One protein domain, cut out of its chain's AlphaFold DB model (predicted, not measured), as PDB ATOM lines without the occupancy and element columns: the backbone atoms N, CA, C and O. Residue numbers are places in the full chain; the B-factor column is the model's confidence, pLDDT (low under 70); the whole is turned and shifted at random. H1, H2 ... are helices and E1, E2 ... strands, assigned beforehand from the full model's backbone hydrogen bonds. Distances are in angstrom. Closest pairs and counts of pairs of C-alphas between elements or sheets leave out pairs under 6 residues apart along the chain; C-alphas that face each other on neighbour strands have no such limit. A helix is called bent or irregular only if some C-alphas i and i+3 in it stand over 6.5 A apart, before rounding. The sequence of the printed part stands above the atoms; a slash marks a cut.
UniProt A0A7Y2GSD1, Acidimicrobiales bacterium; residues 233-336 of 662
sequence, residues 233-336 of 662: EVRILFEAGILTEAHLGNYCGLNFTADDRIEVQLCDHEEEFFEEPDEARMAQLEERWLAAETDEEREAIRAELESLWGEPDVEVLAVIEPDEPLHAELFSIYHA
ATOM      1  N   GLU A 233     224.539 187.653 226.805       81.69
ATOM      2  CA  GLU A 233     225.882 187.213 227.133       81.69
ATOM      3  C   GLU A 233     226.284 187.510 228.580       81.69
ATOM      4  O   GLU A 233     226.788 186.611 229.237       81.69
ATOM      5  N   VAL A 234     226.042 188.710 229.129       80.94
ATOM      6  CA  VAL A 234     226.546 189.069 230.466       80.94
ATOM      7  C   VAL A 234     225.824 188.224 231.500       80.94
ATOM      8  O   VAL A 234     226.456 187.639 232.381       80.94
ATOM      9  N   ARG A 235     224.504 188.081 231.341       82.88
ATOM     10  CA  ARG A 235     223.677 187.195 232.161       82.88
ATOM     11  C   ARG A 235     224.148 185.748 232.041       82.88
ATOM     12  O   ARG A 235     224.370 185.105 233.064       82.88
ATOM     13  N   ILE A 236     224.346 185.245 230.824       86.06
ATOM     14  CA  ILE A 236     224.786 183.868 230.560       86.06
ATOM     15  C   ILE A 236     226.170 183.596 231.156       86.06
ATOM     16  O   ILE A 236     226.371 182.580 231.820       86.06
ATOM     17  N   LEU A 237     227.111 184.526 231.009       88.62
ATOM     18  CA  LEU A 237     228.444 184.452 231.598       88.62
ATOM     19  C   LEU A 237     228.392 184.490 233.131       88.62
ATOM     20  O   LEU A 237     229.177 183.802 233.787       88.62
ATOM     21  N   PHE A 238     227.470 185.252 233.722       85.62
ATOM     22  CA  PHE A 238     227.267 185.310 235.171       85.62
ATOM     23  C   PHE A 238     226.619 184.027 235.713       85.62
ATOM     24  O   PHE A 238     227.069 183.469 236.715       85.62
ATOM     25  N   GLU A 239     225.599 183.509 235.025       87.38
ATOM     26  CA  GLU A 239     224.941 182.233 235.331       87.38
ATOM     27  C   GLU A 239     225.910 181.049 235.189       87.38
ATOM     28  O   GLU A 239     225.882 180.116 236.000       87.38
ATOM     29  N   ALA A 240     226.823 181.114 234.213       90.69
ATOM     30  CA  ALA A 240     227.929 180.176 234.042       90.69
ATOM     31  C   ALA A 240     229.027 180.331 235.114       90.69
ATOM     32  O   ALA A 240     229.881 179.452 235.255       90.69
ATOM     33  N   GLY A 241     229.003 181.416 235.896       93.44
ATOM     34  CA  GLY A 241     230.002 181.733 236.916       93.44
ATOM     35  C   GLY A 241     231.355 182.169 236.347       93.44
ATOM     36  O   GLY A 241     232.358 182.057 237.052       93.44
ATOM     37  N   ILE A 242     231.385 182.618 235.088       93.25
ATOM     38  CA  ILE A 242     232.557 183.215 234.442       93.25
ATOM     39  C   ILE A 242     232.680 184.675 234.882       93.25
ATOM     40  O   ILE A 242     233.696 185.057 235.461       93.25
ATOM     41  N   LEU A 243     231.626 185.474 234.689       89.88
ATOM     42  CA  LEU A 243     231.571 186.840 235.207       89.88
ATOM     43  C   LEU A 243     231.126 186.864 236.674       89.88
ATOM     44  O   LEU A 243     230.364 186.019 237.142       89.88
ATOM     45  N   THR A 244     231.628 187.855 237.409       88.31
ATOM     46  CA  THR A 244     231.242 188.157 238.794       88.31
ATOM     47  C   THR A 244     231.002 189.657 238.929       88.31
ATOM     48  O   THR A 244     231.401 190.413 238.047       88.31
ATOM     49  N   GLU A 245     230.387 190.115 240.027       79.75
ATOM     50  CA  GLU A 245     230.117 191.553 240.209       79.75
ATOM     51  C   GLU A 245     231.392 192.406 240.131       79.75
ATOM     52  O   GLU A 245     231.359 193.529 239.644       79.75
ATOM     53  N   ALA A 246     232.528 191.846 240.558       84.12
ATOM     54  CA  ALA A 246     233.824 192.515 240.520       84.12
ATOM     55  C   ALA A 246     234.384 192.690 239.100       84.12
ATOM     56  O   ALA A 246     235.262 193.519 238.907       84.12
ATOM     57  N   HIS A 247     233.907 191.911 238.125       88.56
ATOM     58  CA  HIS A 247     234.394 191.964 236.748       88.56
ATOM     59  C   HIS A 247     233.643 192.987 235.892       88.56
ATOM     60  O   HIS A 247     234.163 193.378 234.858       88.56
ATOM     61  N   LEU A 248     232.439 193.424 236.282       76.00
ATOM     62  CA  LEU A 248     231.591 194.220 235.387       76.00
ATOM     63  C   LEU A 248     232.142 195.604 235.056       76.00
ATOM     64  O   LEU A 248     231.953 196.051 233.934       76.00
ATOM     65  N   GLY A 249     232.832 196.256 235.995       74.25
ATOM     66  CA  GLY A 249     233.483 197.540 235.712       74.25
ATOM     67  C   GLY A 249     234.570 197.436 234.641       74.25
ATOM     68  O   GLY A 249     234.887 198.433 234.009       74.25
ATOM     69  N   ASN A 250     235.076 196.222 234.415       79.56
ATOM     70  CA  ASN A 250     236.166 195.928 233.502       79.56
ATOM     71  C   ASN A 250     235.715 195.017 232.350       79.56
ATOM     72  O   ASN A 250     236.546 194.602 231.567       79.56
ATOM     73  N   TYR A 251     234.444 194.626 232.227       82.75
ATOM     74  CA  TYR A 251     234.029 193.731 231.140       82.75
ATOM     75  C   TYR A 251     233.906 194.514 229.834       82.75
ATOM     76  O   TYR A 251     233.081 195.420 229.748       82.75
ATOM     77  N   CYS A 252     234.687 194.142 228.818       80.06
ATOM     78  CA  CYS A 252     234.717 194.852 227.534       80.06
ATOM     79  C   CYS A 252     234.203 194.039 226.341       80.06
ATOM     80  O   CYS A 252     234.209 194.539 225.218       80.06
ATOM     81  N   GLY A 253     233.702 192.822 226.576       84.69
ATOM     82  CA  GLY A 253     232.960 192.055 225.578       84.69
ATOM     83  C   GLY A 253     233.478 190.639 225.347       84.69
ATOM     84  O   GLY A 253     234.250 190.070 226.129       84.69
ATOM     85  N   LEU A 254     233.012 190.066 224.240       85.62
ATOM     86  CA  LEU A 254     233.441 188.777 223.720       85.62
ATOM     87  C   LEU A 254     234.296 188.975 222.469       85.62
ATOM     88  O   LEU A 254     233.896 189.678 221.549       85.62
ATOM     89  N   ASN A 255     235.425 188.278 222.389       82.81
ATOM     90  CA  ASN A 255     236.223 188.197 221.172       82.81
ATOM     91  C   ASN A 255     236.047 186.826 220.512       82.81
ATOM     92  O   ASN A 255     236.347 185.785 221.103       82.81
ATOM     93  N   PHE A 256     235.562 186.825 219.272       80.38
ATOM     94  CA  PHE A 256     235.397 185.616 218.466       80.38
ATOM     95  C   PHE A 256     236.673 185.379 217.663       80.38
ATOM     96  O   PHE A 256     236.994 186.092 216.713       80.38
ATOM     97  N   THR A 257     237.423 184.363 218.070       78.19
ATOM     98  CA  THR A 257     238.699 184.011 217.444       78.19
ATOM     99  C   THR A 257     238.498 183.285 216.111       78.19
ATOM    100  O   THR A 257     237.455 182.690 215.846       78.19
ATOM    101  N   ALA A 258     239.533 183.282 215.265       65.94
ATOM    102  CA  ALA A 258     239.490 182.644 213.945       65.94
ATOM    103  C   ALA A 258     239.288 181.114 213.977       65.94
ATOM    104  O   ALA A 258     238.950 180.524 212.953       65.94
ATOM    105  N   ASP A 259     239.518 180.461 215.120       75.50
ATOM    106  CA  ASP A 259     239.235 179.039 215.334       75.50
ATOM    107  C   ASP A 259     237.912 178.798 216.082       75.50
ATOM    108  O   ASP A 259     237.748 177.776 216.748       75.50
ATOM    109  N   ASP A 260     236.973 179.738 215.940       76.31
ATOM    110  CA  ASP A 260     235.634 179.756 216.533       76.31
ATOM    111  C   ASP A 260     235.620 179.758 218.074       76.31
ATOM    112  O   ASP A 260     234.554 179.619 218.653       76.31
ATOM    113  N   ARG A 261     236.733 179.936 218.799       87.00
ATOM    114  CA  ARG A 261     236.679 180.092 220.271       87.00
ATOM    115  C   ARG A 261     236.141 181.472 220.646       87.00
ATOM    116  O   ARG A 261     236.422 182.447 219.949       87.00
ATOM    117  N   ILE A 262     235.434 181.550 221.771       87.56
ATOM    118  CA  ILE A 262     234.972 182.813 222.361       87.56
ATOM    119  C   ILE A 262     235.873 183.145 223.549       87.56
ATOM    120  O   ILE A 262     235.945 182.384 224.513       87.56
ATOM    121  N   GLU A 263     236.560 184.277 223.489       90.31
ATOM    122  CA  GLU A 263     237.339 184.823 224.596       90.31
ATOM    123  C   GLU A 263     236.493 185.851 225.348       90.31
ATOM    124  O   GLU A 263     236.004 186.811 224.762       90.31
ATOM    125  N   VAL A 264     236.308 185.644 226.650       90.88
ATOM    126  CA  VAL A 264     235.622 186.585 227.542       90.88
ATOM    127  C   VAL A 264     236.663 187.565 228.052       90.88
ATOM    128  O   VAL A 264     237.580 187.154 228.768       90.88
ATOM    129  N   GLN A 265     236.543 188.829 227.667       89.00
ATOM    130  CA  GLN A 265     237.597 189.816 227.849       89.00
ATOM    131  C   GLN A 265     237.247 190.815 228.953       89.00
ATOM    132  O   GLN A 265     236.132 191.339 229.017       89.00
ATOM    133  N   LEU A 266     238.215 191.057 229.838       87.19
ATOM    134  CA  LEU A 266     238.206 192.193 230.745       87.19
ATOM    135  C   LEU A 266     239.234 193.213 230.266       87.19
ATOM    136  O   LEU A 266     240.374 192.846 230.010       87.19
ATOM    137  N   CYS A 267     238.841 194.470 230.182       81.31
ATOM    138  CA  CYS A 267     239.702 195.604 229.934       81.31
ATOM    139  C   CYS A 267     239.819 196.373 231.242       81.31
ATOM    140  O   CYS A 267     238.812 196.684 231.881       81.31
ATOM    141  N   ASP A 268     241.045 196.647 231.668       77.00
ATOM    142  CA  ASP A 268     241.257 197.463 232.854       77.00
ATOM    143  C   ASP A 268     240.826 198.905 232.545       77.00
ATOM    144  O   ASP A 268     241.548 199.670 231.913       77.00
ATOM    145  N   HIS A 269     239.595 199.255 232.926       62.62
ATOM    146  CA  HIS A 269     239.045 200.601 232.776       62.62
ATOM    147  C   HIS A 269     239.399 201.490 233.973       62.62
ATOM    148  O   HIS A 269     238.724 202.500 234.182       62.62
ATOM    149  N   GLU A 270     240.413 201.140 234.786       57.91
ATOM    150  CA  GLU A 270     240.933 202.092 235.768       57.91
ATOM    151  C   GLU A 270     241.179 203.422 235.040       57.91
ATOM    152  O   GLU A 270     241.926 203.481 234.063       57.91
ATOM    153  N   GLU A 271     240.496 204.481 235.498       51.34
ATOM    154  CA  GLU A 271     240.481 205.843 234.931       51.34
ATOM    155  C   GLU A 271     241.893 206.438 234.707       51.34
ATOM    156  O   GLU A 271     242.028 207.515 234.133       51.34
ATOM    157  N   GLU A 272     242.951 205.747 235.143       47.72
ATOM    158  CA  GLU A 272     244.356 206.058 234.877       47.72
ATOM    159  C   GLU A 272     244.798 205.751 233.426       47.72
ATOM    160  O   GLU A 272     245.833 206.263 233.005       47.72
ATOM    161  N   PHE A 273     244.029 204.999 232.620       46.88
ATOM    162  CA  PHE A 273     244.392 204.680 231.221       46.88
ATOM    163  C   PHE A 273     244.234 205.836 230.216       46.88
ATOM    164  O   PHE A 273     244.634 205.701 229.062       46.88
ATOM    165  N   PHE A 274     243.717 206.988 230.652       47.50
ATOM    166  CA  PHE A 274     243.806 208.246 229.904       47.50
ATOM    167  C   PHE A 274     244.718 209.263 230.605       47.50
ATOM    168  O   PHE A 274     244.481 210.469 230.524       47.50
ATOM    169  N   GLU A 275     245.796 208.836 231.277       51.12
ATOM    170  CA  GLU A 275     246.990 209.686 231.207       51.12
ATOM    171  C   GLU A 275     247.408 209.682 229.736       51.12
ATOM    172  O   GLU A 275     248.067 208.748 229.279       51.12
ATOM    173  N   GLU A 276     246.934 210.685 228.987       57.09
ATOM    174  CA  GLU A 276     247.327 210.915 227.599       57.09
ATOM    175  C   GLU A 276     248.837 210.670 227.494       57.09
ATOM    176  O   GLU A 276     249.602 211.236 228.293       57.09
ATOM    177  N   PRO A 277     249.280 209.761 226.603       63.78
ATOM    178  CA  PRO A 277     250.689 209.423 226.508       63.78
ATOM    179  C   PRO A 277     251.466 210.723 226.337       63.78
ATOM    180  O   PRO A 277     251.126 211.497 225.450       63.78
ATOM    181  N   ASP A 278     252.465 210.958 227.206       81.38
ATOM    182  CA  ASP A 278     253.259 212.198 227.271       81.38
ATOM    183  C   ASP A 278     253.421 212.795 225.868       81.38
ATOM    184  O   ASP A 278     254.131 212.221 225.036       81.38
ATOM    185  N   GLU A 279     252.722 213.900 225.587       78.19
ATOM    186  CA  GLU A 279     252.620 214.469 224.235       78.19
ATOM    187  C   GLU A 279     254.011 214.695 223.631       78.19
ATOM    188  O   GLU A 279     254.257 214.418 222.456       78.19
ATOM    189  N   ALA A 280     254.981 215.087 224.466       83.31
ATOM    190  CA  ALA A 280     256.360 215.292 224.044       83.31
ATOM    191  C   ALA A 280     257.044 213.983 223.611       83.31
ATOM    192  O   ALA A 280     257.954 213.985 222.774       83.31
ATOM    193  N   ARG A 281     256.642 212.849 224.190       85.12
ATOM    194  CA  ARG A 281     257.116 211.522 223.799       85.12
ATOM    195  C   ARG A 281     256.455 211.043 222.508       85.12
ATOM    196  O   ARG A 281     257.166 210.468 221.682       85.12
ATOM    197  N   MET A 282     255.162 211.303 222.331       85.88
ATOM    198  CA  MET A 282     254.425 210.997 221.101       85.88
ATOM    199  C   MET A 282     254.980 211.778 219.906       85.88
ATOM    200  O   MET A 282     255.417 211.160 218.934       85.88
ATOM    201  N   ALA A 283     255.127 213.100 220.035       84.25
ATOM    202  CA  ALA A 283     255.721 213.955 219.004       84.25
ATOM    203  C   ALA A 283     257.147 213.507 218.624       84.25
ATOM    204  O   ALA A 283     257.531 213.473 217.455       84.25
ATOM    205  N   GLN A 284     257.946 213.070 219.606       90.56
ATOM    206  CA  GLN A 284     259.285 212.539 219.347       90.56
ATOM    207  C   GLN A 284     259.271 211.216 218.561       90.56
ATOM    208  O   GLN A 284     260.212 210.939 217.809       90.56
ATOM    209  N   LEU A 285     258.275 210.357 218.771       88.69
ATOM    210  CA  LEU A 285     258.156 209.105 218.027       88.69
ATOM    211  C   LEU A 285     257.659 209.332 216.612       88.69
ATOM    212  O   LEU A 285     258.178 208.692 215.703       88.69
ATOM    213  N   GLU A 286     256.763 210.289 216.419       85.88
ATOM    214  CA  GLU A 286     256.321 210.721 215.100       85.88
ATOM    215  C   GLU A 286     257.473 211.339 214.291       85.88
ATOM    216  O   GLU A 286     257.743 210.912 213.167       85.88
ATOM    217  N   GLU A 287     258.265 212.242 214.886       90.38
ATOM    218  CA  GLU A 287     259.460 212.797 214.230       90.38
ATOM    219  C   GLU A 287     260.446 211.679 213.842       90.38
ATOM    220  O   GLU A 287     261.003 211.666 212.739       90.38
ATOM    221  N   ARG A 288     260.647 210.694 214.731       95.62
ATOM    222  CA  ARG A 288     261.481 209.518 214.444       95.62
ATOM    223  C   ARG A 288     260.892 208.651 213.335       95.62
ATOM    224  O   ARG A 288     261.670 208.121 212.546       95.62
ATOM    225  N   TRP A 289     259.572 208.482 213.294       89.12
ATOM    226  CA  TRP A 289     258.869 207.685 212.289       89.12
ATOM    227  C   TRP A 289     259.062 208.289 210.901       89.12
ATOM    228  O   TRP A 289     259.513 207.606 209.980       89.12
ATOM    229  N   LEU A 290     258.838 209.599 210.784       83.25
ATOM    230  CA  LEU A 290     259.034 210.365 209.553       83.25
ATOM    231  C   LEU A 290     260.502 210.376 209.100       83.25
ATOM    232  O   LEU A 290     260.790 210.355 207.903       83.25
ATOM    233  N   ALA A 291     261.442 210.385 210.048       89.00
ATOM    234  CA  ALA A 291     262.875 210.356 209.767       89.00
ATOM    235  C   ALA A 291     263.447 208.947 209.511       89.00
ATOM    236  O   ALA A 291     264.623 208.837 209.151       89.00
ATOM    237  N   ALA A 292     262.670 207.876 209.704       91.81
ATOM    238  CA  ALA A 292     263.146 206.506 209.544       91.81
ATOM    239  C   ALA A 292     263.440 206.191 208.067       91.81
ATOM    240  O   ALA A 292     262.554 206.235 207.210       91.81
ATOM    241  N   GLU A 293     264.693 205.836 207.768       93.75
ATOM    242  CA  GLU A 293     265.144 205.513 206.405       93.75
ATOM    243  C   GLU A 293     264.987 204.017 206.083       93.75
ATOM    244  O   GLU A 293     265.245 203.588 204.953       93.75
ATOM    245  N   THR A 294     264.610 203.207 207.077       93.19
ATOM    246  CA  THR A 294     264.541 201.747 206.974       93.19
ATOM    247  C   THR A 294     263.301 201.163 207.647       93.19
ATOM    248  O   THR A 294     262.827 201.672 208.661       93.19
ATOM    249  N   ASP A 295     262.827 200.033 207.122       80.69
ATOM    250  CA  ASP A 295     261.685 199.297 207.683       80.69
ATOM    251  C   ASP A 295     261.962 198.792 209.107       80.69
ATOM    252  O   ASP A 295     261.063 198.739 209.934       80.69
ATOM    253  N   GLU A 296     263.220 198.460 209.425       92.00
ATOM    254  CA  GLU A 296     263.620 198.000 210.763       92.00
ATOM    255  C   GLU A 296     263.541 199.132 211.805       92.00
ATOM    256  O   GLU A 296     263.202 198.884 212.961       92.00
ATOM    257  N   GLU A 297     263.810 200.382 211.406       91.38
ATOM    258  CA  GLU A 297     263.623 201.561 212.263       91.38
ATOM    259  C   GLU A 297     262.144 201.887 212.457       91.38
ATOM    260  O   GLU A 297     261.743 202.154 213.589       91.38
ATOM    261  N   ARG A 298     261.335 201.817 211.389       83.31
ATOM    262  CA  ARG A 298     259.878 201.997 211.483       83.31
ATOM    263  C   ARG A 298     259.268 200.950 212.398       83.31
ATOM    264  O   ARG A 298     258.621 201.315 213.365       83.31
ATOM    265  N   GLU A 299     259.575 199.673 212.205       82.81
ATOM    266  CA  GLU A 299     259.044 198.604 213.055       82.81
ATOM    267  C   GLU A 299     259.451 198.767 214.530       82.81
ATOM    268  O   GLU A 299     258.653 198.530 215.433       82.81
ATOM    269  N   ALA A 300     260.669 199.249 214.798       91.50
ATOM    270  CA  ALA A 300     261.098 199.558 216.160       91.50
ATOM    271  C   ALA A 300     260.347 200.752 216.779       91.50
ATOM    272  O   ALA A 300     260.155 200.773 217.991       91.50
ATOM    273  N   ILE A 301     259.954 201.747 215.975       91.44
ATOM    274  CA  ILE A 301     259.167 202.905 216.423       91.44
ATOM    275  C   ILE A 301     257.694 202.526 216.591       91.44
ATOM    276  O   ILE A 301     257.105 202.926 217.586       91.44
ATOM    277  N   ARG A 302     257.130 201.708 215.690       79.12
ATOM    278  CA  ARG A 302     255.787 201.121 215.823       79.12
ATOM    279  C   ARG A 302     255.674 200.344 217.127       79.12
ATOM    280  O   ARG A 302     254.828 200.679 217.936       79.12
ATOM    281  N   ALA A 303     256.590 199.411 217.385       82.75
ATOM    282  CA  ALA A 303     256.591 198.640 218.629       82.75
ATOM    283  C   ALA A 303     256.724 199.527 219.884       82.75
ATOM    284  O   ALA A 303     256.280 199.165 220.971       82.75
ATOM    285  N   GLU A 304     257.368 200.691 219.757       89.62
ATOM    286  CA  GLU A 304     257.492 201.667 220.836       89.62
ATOM    287  C   GLU A 304     256.207 202.493 221.022       89.62
ATOM    288  O   GLU A 304     255.813 202.722 222.164       89.62
ATOM    289  N   LEU A 305     255.536 202.880 219.933       79.00
ATOM    290  CA  LEU A 305     254.203 203.491 219.942       79.00
ATOM    291  C   LEU A 305     253.170 202.527 220.535       79.00
ATOM    292  O   LEU A 305     252.518 202.876 221.510       79.00
ATOM    293  N   GLU A 306     253.110 201.288 220.054       73.94
ATOM    294  CA  GLU A 306     252.261 200.220 220.605       73.94
ATOM    295  C   GLU A 306     252.511 200.028 222.111       73.94
ATOM    296  O   GLU A 306     251.578 199.860 222.892       73.94
ATOM    297  N   SER A 307     253.766 200.148 222.564       79.12
ATOM    298  CA  SER A 307     254.093 200.054 223.993       79.12
ATOM    299  C   SER A 307     253.674 201.264 224.838       79.12
ATOM    300  O   SER A 307     253.599 201.133 226.059       79.12
ATOM    301  N   LEU A 308     253.462 202.435 224.225       75.56
ATOM    302  CA  LEU A 308     253.031 203.659 224.911       75.56
ATOM    303  C   LEU A 308     251.523 203.764 225.027       75.56
ATOM    304  O   LEU A 308     251.034 204.246 226.042       75.56
ATOM    305  N   TRP A 309     250.816 203.323 223.994       63.62
ATOM    306  CA  TRP A 309     249.363 203.225 224.030       63.62
ATOM    307  C   TRP A 309     248.928 202.087 224.952       63.62
ATOM    308  O   TRP A 309     247.827 202.122 225.491       63.62
ATOM    309  N   GLY A 310     249.827 201.116 225.171       60.28
ATOM    310  CA  GLY A 310     249.466 199.826 225.722       60.28
ATOM    311  C   GLY A 310     248.541 199.130 224.730       60.28
ATOM    312  O   GLY A 310     247.611 199.721 224.185       60.28
ATOM    313  N   GLU A 311     248.723 197.837 224.506       60.25
ATOM    314  CA  GLU A 311     247.493 197.089 224.261       60.25
ATOM    315  C   GLU A 311     246.661 197.316 225.533       60.25
ATOM    316  O   GLU A 311     247.249 197.219 226.622       60.25
ATOM    317  N   PRO A 312     245.366 197.697 225.449       61.53
ATOM    318  CA  PRO A 312     244.526 197.644 226.638       61.53
ATOM    319  C   PRO A 312     244.816 196.291 227.275       61.53
ATOM    320  O   PRO A 312     244.883 195.300 226.546       61.53
ATOM    321  N   ASP A 313     245.145 196.256 228.569       70.12
ATOM    322  CA  ASP A 313     245.506 195.004 229.232       70.12
ATOM    323  C   ASP A 313     244.237 194.139 229.232       70.12
ATOM    324  O   ASP A 313     243.407 194.188 230.140       70.12
ATOM    325  N   VAL A 314     244.042 193.415 228.128       77.75
ATOM    326  CA  VAL A 314     242.878 192.591 227.888       77.75
ATOM    327  C   VAL A 314     243.150 191.286 228.605       77.75
ATOM    328  O   VAL A 314     243.818 190.376 228.104       77.75
ATOM    329  N   GLU A 315     242.643 191.188 229.826       89.06
ATOM    330  CA  GLU A 315     242.646 189.939 230.555       89.06
ATOM    331  C   GLU A 315     241.575 189.027 229.952       89.06
ATOM    332  O   GLU A 315     240.371 189.228 230.117       89.06
ATOM    333  N   VAL A 316     242.015 187.973 229.262       90.12
ATOM    334  CA  VAL A 316     241.122 186.883 228.859       90.12
ATOM    335  C   VAL A 316     240.729 186.097 230.110       90.12
ATOM    336  O   VAL A 316     241.451 185.210 230.574       90.12
ATOM    337  N   LEU A 317     239.563 186.428 230.655       93.50
ATOM    338  CA  LEU A 317     239.001 185.820 231.856       93.50
ATOM    339  C   LEU A 317     238.644 184.348 231.635       93.50
ATOM    340  O   LEU A 317     238.821 183.508 232.522       93.50
ATOM    341  N   ALA A 318     238.129 184.031 230.447       94.00
ATOM    342  CA  ALA A 318     237.800 182.674 230.042       94.00
ATOM    343  C   ALA A 318     237.920 182.500 228.528       94.00
ATOM    344  O   ALA A 318     237.707 183.433 227.760       94.00
ATOM    345  N   VAL A 319     238.216 181.269 228.117       94.56
ATOM    346  CA  VAL A 319     238.127 180.818 226.727       94.56
ATOM    347  C   VAL A 319     237.063 179.736 226.688       94.56
ATOM    348  O   VAL A 319     237.145 178.782 227.463       94.56
ATOM    349  N   ILE A 320     236.073 179.906 225.821       94.38
ATOM    350  CA  ILE A 320     234.943 178.997 225.658       94.38
ATOM    351  C   ILE A 320     235.128 178.286 224.318       94.38
ATOM    352  O   ILE A 320     235.129 178.917 223.256       94.38
ATOM    353  N   GLU A 321     235.335 176.974 224.379       95.38
ATOM    354  CA  GLU A 321     235.639 176.146 223.211       95.38
ATOM    355  C   GLU A 321     234.372 175.863 222.371       95.38
ATOM    356  O   GLU A 321     233.290 175.708 222.943       95.38
ATOM    357  N   PRO A 322     234.471 175.715 221.032       88.38
ATOM    358  CA  PRO A 322     233.322 175.490 220.144       88.38
ATOM    359  C   PRO A 322     232.425 174.293 220.490       88.38
ATOM    360  O   PRO A 322     231.270 174.231 220.072       88.38
ATOM    361  N   ASP A 323     232.948 173.288 221.202       91.75
ATOM    362  CA  ASP A 323     232.184 172.107 221.613       91.75
ATOM    363  C   ASP A 323     231.485 172.263 222.976       91.75
ATOM    364  O   ASP A 323     230.726 171.374 223.388       91.75
ATOM    365  N   GLU A 324     231.692 173.387 223.666       94.81
ATOM    366  CA  GLU A 324     231.010 173.701 224.913       94.81
ATOM    367  C   GLU A 324     229.557 174.138 224.659       94.81
ATOM    368  O   GLU A 324     229.287 174.941 223.770       94.81
ATOM    369  N   PRO A 325     228.578 173.682 225.464       92.50
ATOM    370  CA  PRO A 325     227.196 174.156 225.343       92.50
ATOM    371  C   PRO A 325     227.064 175.676 225.479       92.50
ATOM    372  O   PRO A 325     226.218 176.272 224.820       92.50
ATOM    373  N   LEU A 326     227.919 176.276 226.313       91.31
ATOM    374  CA  LEU A 326     227.985 177.717 226.523       91.31
ATOM    375  C   LEU A 326     228.409 178.459 225.253       91.31
ATOM    376  O   LEU A 326     227.918 179.553 225.007       91.31
ATOM    377  N   HIS A 327     229.270 177.850 224.429       92.38
ATOM    378  CA  HIS A 327     229.635 178.405 223.131       92.38
ATOM    379  C   HIS A 327     228.410 178.522 222.243       92.38
ATOM    380  O   HIS A 327     228.096 179.617 221.810       92.38
ATOM    381  N   ALA A 328     227.664 177.433 222.051       83.88
ATOM    382  CA  ALA A 328     226.463 177.458 221.221       83.88
ATOM    383  C   ALA A 328     225.411 178.453 221.738       83.88
ATOM    384  O   ALA A 328     224.718 179.061 220.932       83.88
ATOM    385  N   GLU A 329     225.297 178.622 223.059       86.50
ATOM    386  CA  GLU A 329     224.394 179.591 223.684       86.50
ATOM    387  C   GLU A 329     224.840 181.035 223.410       86.50
ATOM    388  O   GLU A 329     224.069 181.804 222.845       86.50
ATOM    389  N   LEU A 330     226.101 181.383 223.694       84.50
ATOM    390  CA  LEU A 330     226.660 182.712 223.417       84.50
ATOM    391  C   LEU A 330     226.696 183.026 221.921       84.50
ATOM    392  O   LEU A 330     226.235 184.073 221.486       84.50
ATOM    393  N   PHE A 331     227.169 182.084 221.113       80.62
ATOM    394  CA  PHE A 331     227.177 182.178 219.660       80.62
ATOM    395  C   PHE A 331     225.763 182.373 219.117       80.62
ATOM    396  O   PHE A 331     225.577 183.161 218.200       80.62
ATOM    397  N   SER A 332     224.753 181.724 219.711       77.25
ATOM    398  CA  SER A 332     223.357 181.940 219.333       77.25
ATOM    399  C   SER A 332     222.805 183.295 219.742       77.25
ATOM    400  O   SER A 332     221.791 183.650 219.192       77.25
ATOM    401  N   ILE A 333     223.415 184.068 220.636       74.94
ATOM    402  CA  ILE A 333     222.991 185.462 220.881       74.94
ATOM    403  C   ILE A 333     223.523 186.368 219.776       74.94
ATOM    404  O   ILE A 333     222.868 187.316 219.376       74.94
ATOM    405  N   TYR A 334     224.717 186.047 219.272       69.75
ATOM    406  CA  TYR A 334     225.365 186.791 218.196       69.75
ATOM    407  C   TYR A 334     224.898 186.378 216.799       69.75
ATOM    408  O   TYR A 334     225.051 187.145 215.856       69.75
ATOM    409  N   HIS A 335     224.370 185.158 216.665       62.41
ATOM    410  CA  HIS A 335     223.848 184.592 215.418       62.41
ATOM    411  C   HIS A 335     222.338 184.346 215.436       62.41
ATOM    412  O   HIS A 335     221.763 184.133 214.369       62.41
ATOM    413  N   ALA A 336     221.670 184.347 216.599       55.94
ATOM    414  CA  ALA A 336     220.296 184.829 216.596       55.94
ATOM    415  C   ALA A 336     220.465 186.255 216.138       55.94
ATOM    416  O   ALA A 336     221.206 187.012 216.763       55.94
TER     417      ALA A 336
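Overview. This is residues 233 to 336 of the 662 residues of a protein of Acidimicrobiales bacterium (UniProt A0A7Y2GSD1). Two separate lobes are joined by thin links: a small three-stranded sheet with short helices H1, H2 and H6 round it, and, at the far end of the long axis, a helical hairpin of H4 and H5. The chain leaves the sheet from E2, passes through the short helix H3 to the hairpin, and comes back from H5 into E3. The printed part has 104 residues with six named helices and three named strands, in the order H1 H2 E1 E2 H3 H4 H5 E3 H6; the sheet's order is E1 - E2 - E3, antiparallel throughout, and the class is mixed, helices and strands. The whole is only just loose, close to extended, with a radius of gyration of the C-alphas of 18.8 A and an elongated outline of 53 by 31 by 20 A.

Along the chain. The sheet has E1 at residues 251 to 256, 15.1 A long, E2 at 262 to 267, 15.6 A, and E3 at 314 to 320, 15.9 A. H2, residues 245 to 250, leads directly into E1, and H1, residues 233 to 239, begins at C-alpha 233 at (225.882, 187.213, 227.133). H3 is residues 271 to 274. H4, residues 279 to 291, is 18.2 A long, and H5, residues 295 to 309, is 20.8 A long, beginning at C-alpha 295 at (261.685, 199.297, 207.683). H6, residues 325 to 335, is 14.8 A long and ends at C-alpha 335 at (223.848, 184.592, 215.418).

Arrangement. The sheet is strongly twisted, with edge strands E1 and E3. E1 and E2 form a hairpin, antiparallel at 151 degrees, with N 255 and O 263 within hydrogen-bond range at 2.8 A. E2 and E3 are antiparallel at 157 degrees, with N 264 and O 318 at 2.8 A. H6 is on the sheet; its closest C-alphas with E3 are those of His 327 and Ile 320, 5.9 A apart. H1 only grazes the sheet, with residues 233 to 237. H1 and H6 only just touch, with 3 pairs of C-alphas within 8 A, the closest those of Glu 233 and Leu 330 at 5.9 A; they run opposite ways at a shallow tilt of 24 degrees. H2 is on the sheet but over none of its strands; its closest C-alphas with E2 are those of Asn 250 and Cys 267, 5.0 A apart. H2 is only just irregular, with C-alphas 246 and 249 at 7.0 A. H3, H4 and H5 are not on the sheet. H4 and H5 form a helical hairpin and touch, closest at the C-alphas of Trp 289 and Arg 298, 5.8 A apart, opposite ways at a shallow tilt of 15 degrees. Every O i to N i+4 pair is within hydrogen-bond range in H1, H4, H5 and H6; H2 has 0 of 2, with 1 of 3 O i to N i+3 pairs within range, and H3 is too short for an O i to N i+4 pair.

Size, cuts and confidence. The two C-alphas farthest apart are those of Glu 239 and Glu 293, 54.7 A. The printed part has no cut, and its eight links between successive elements are tight. The mean pLDDT of the printed part is 81.1; residue 258, residues 269 to 277, 309 to 312 and 334 to 336 are under 70.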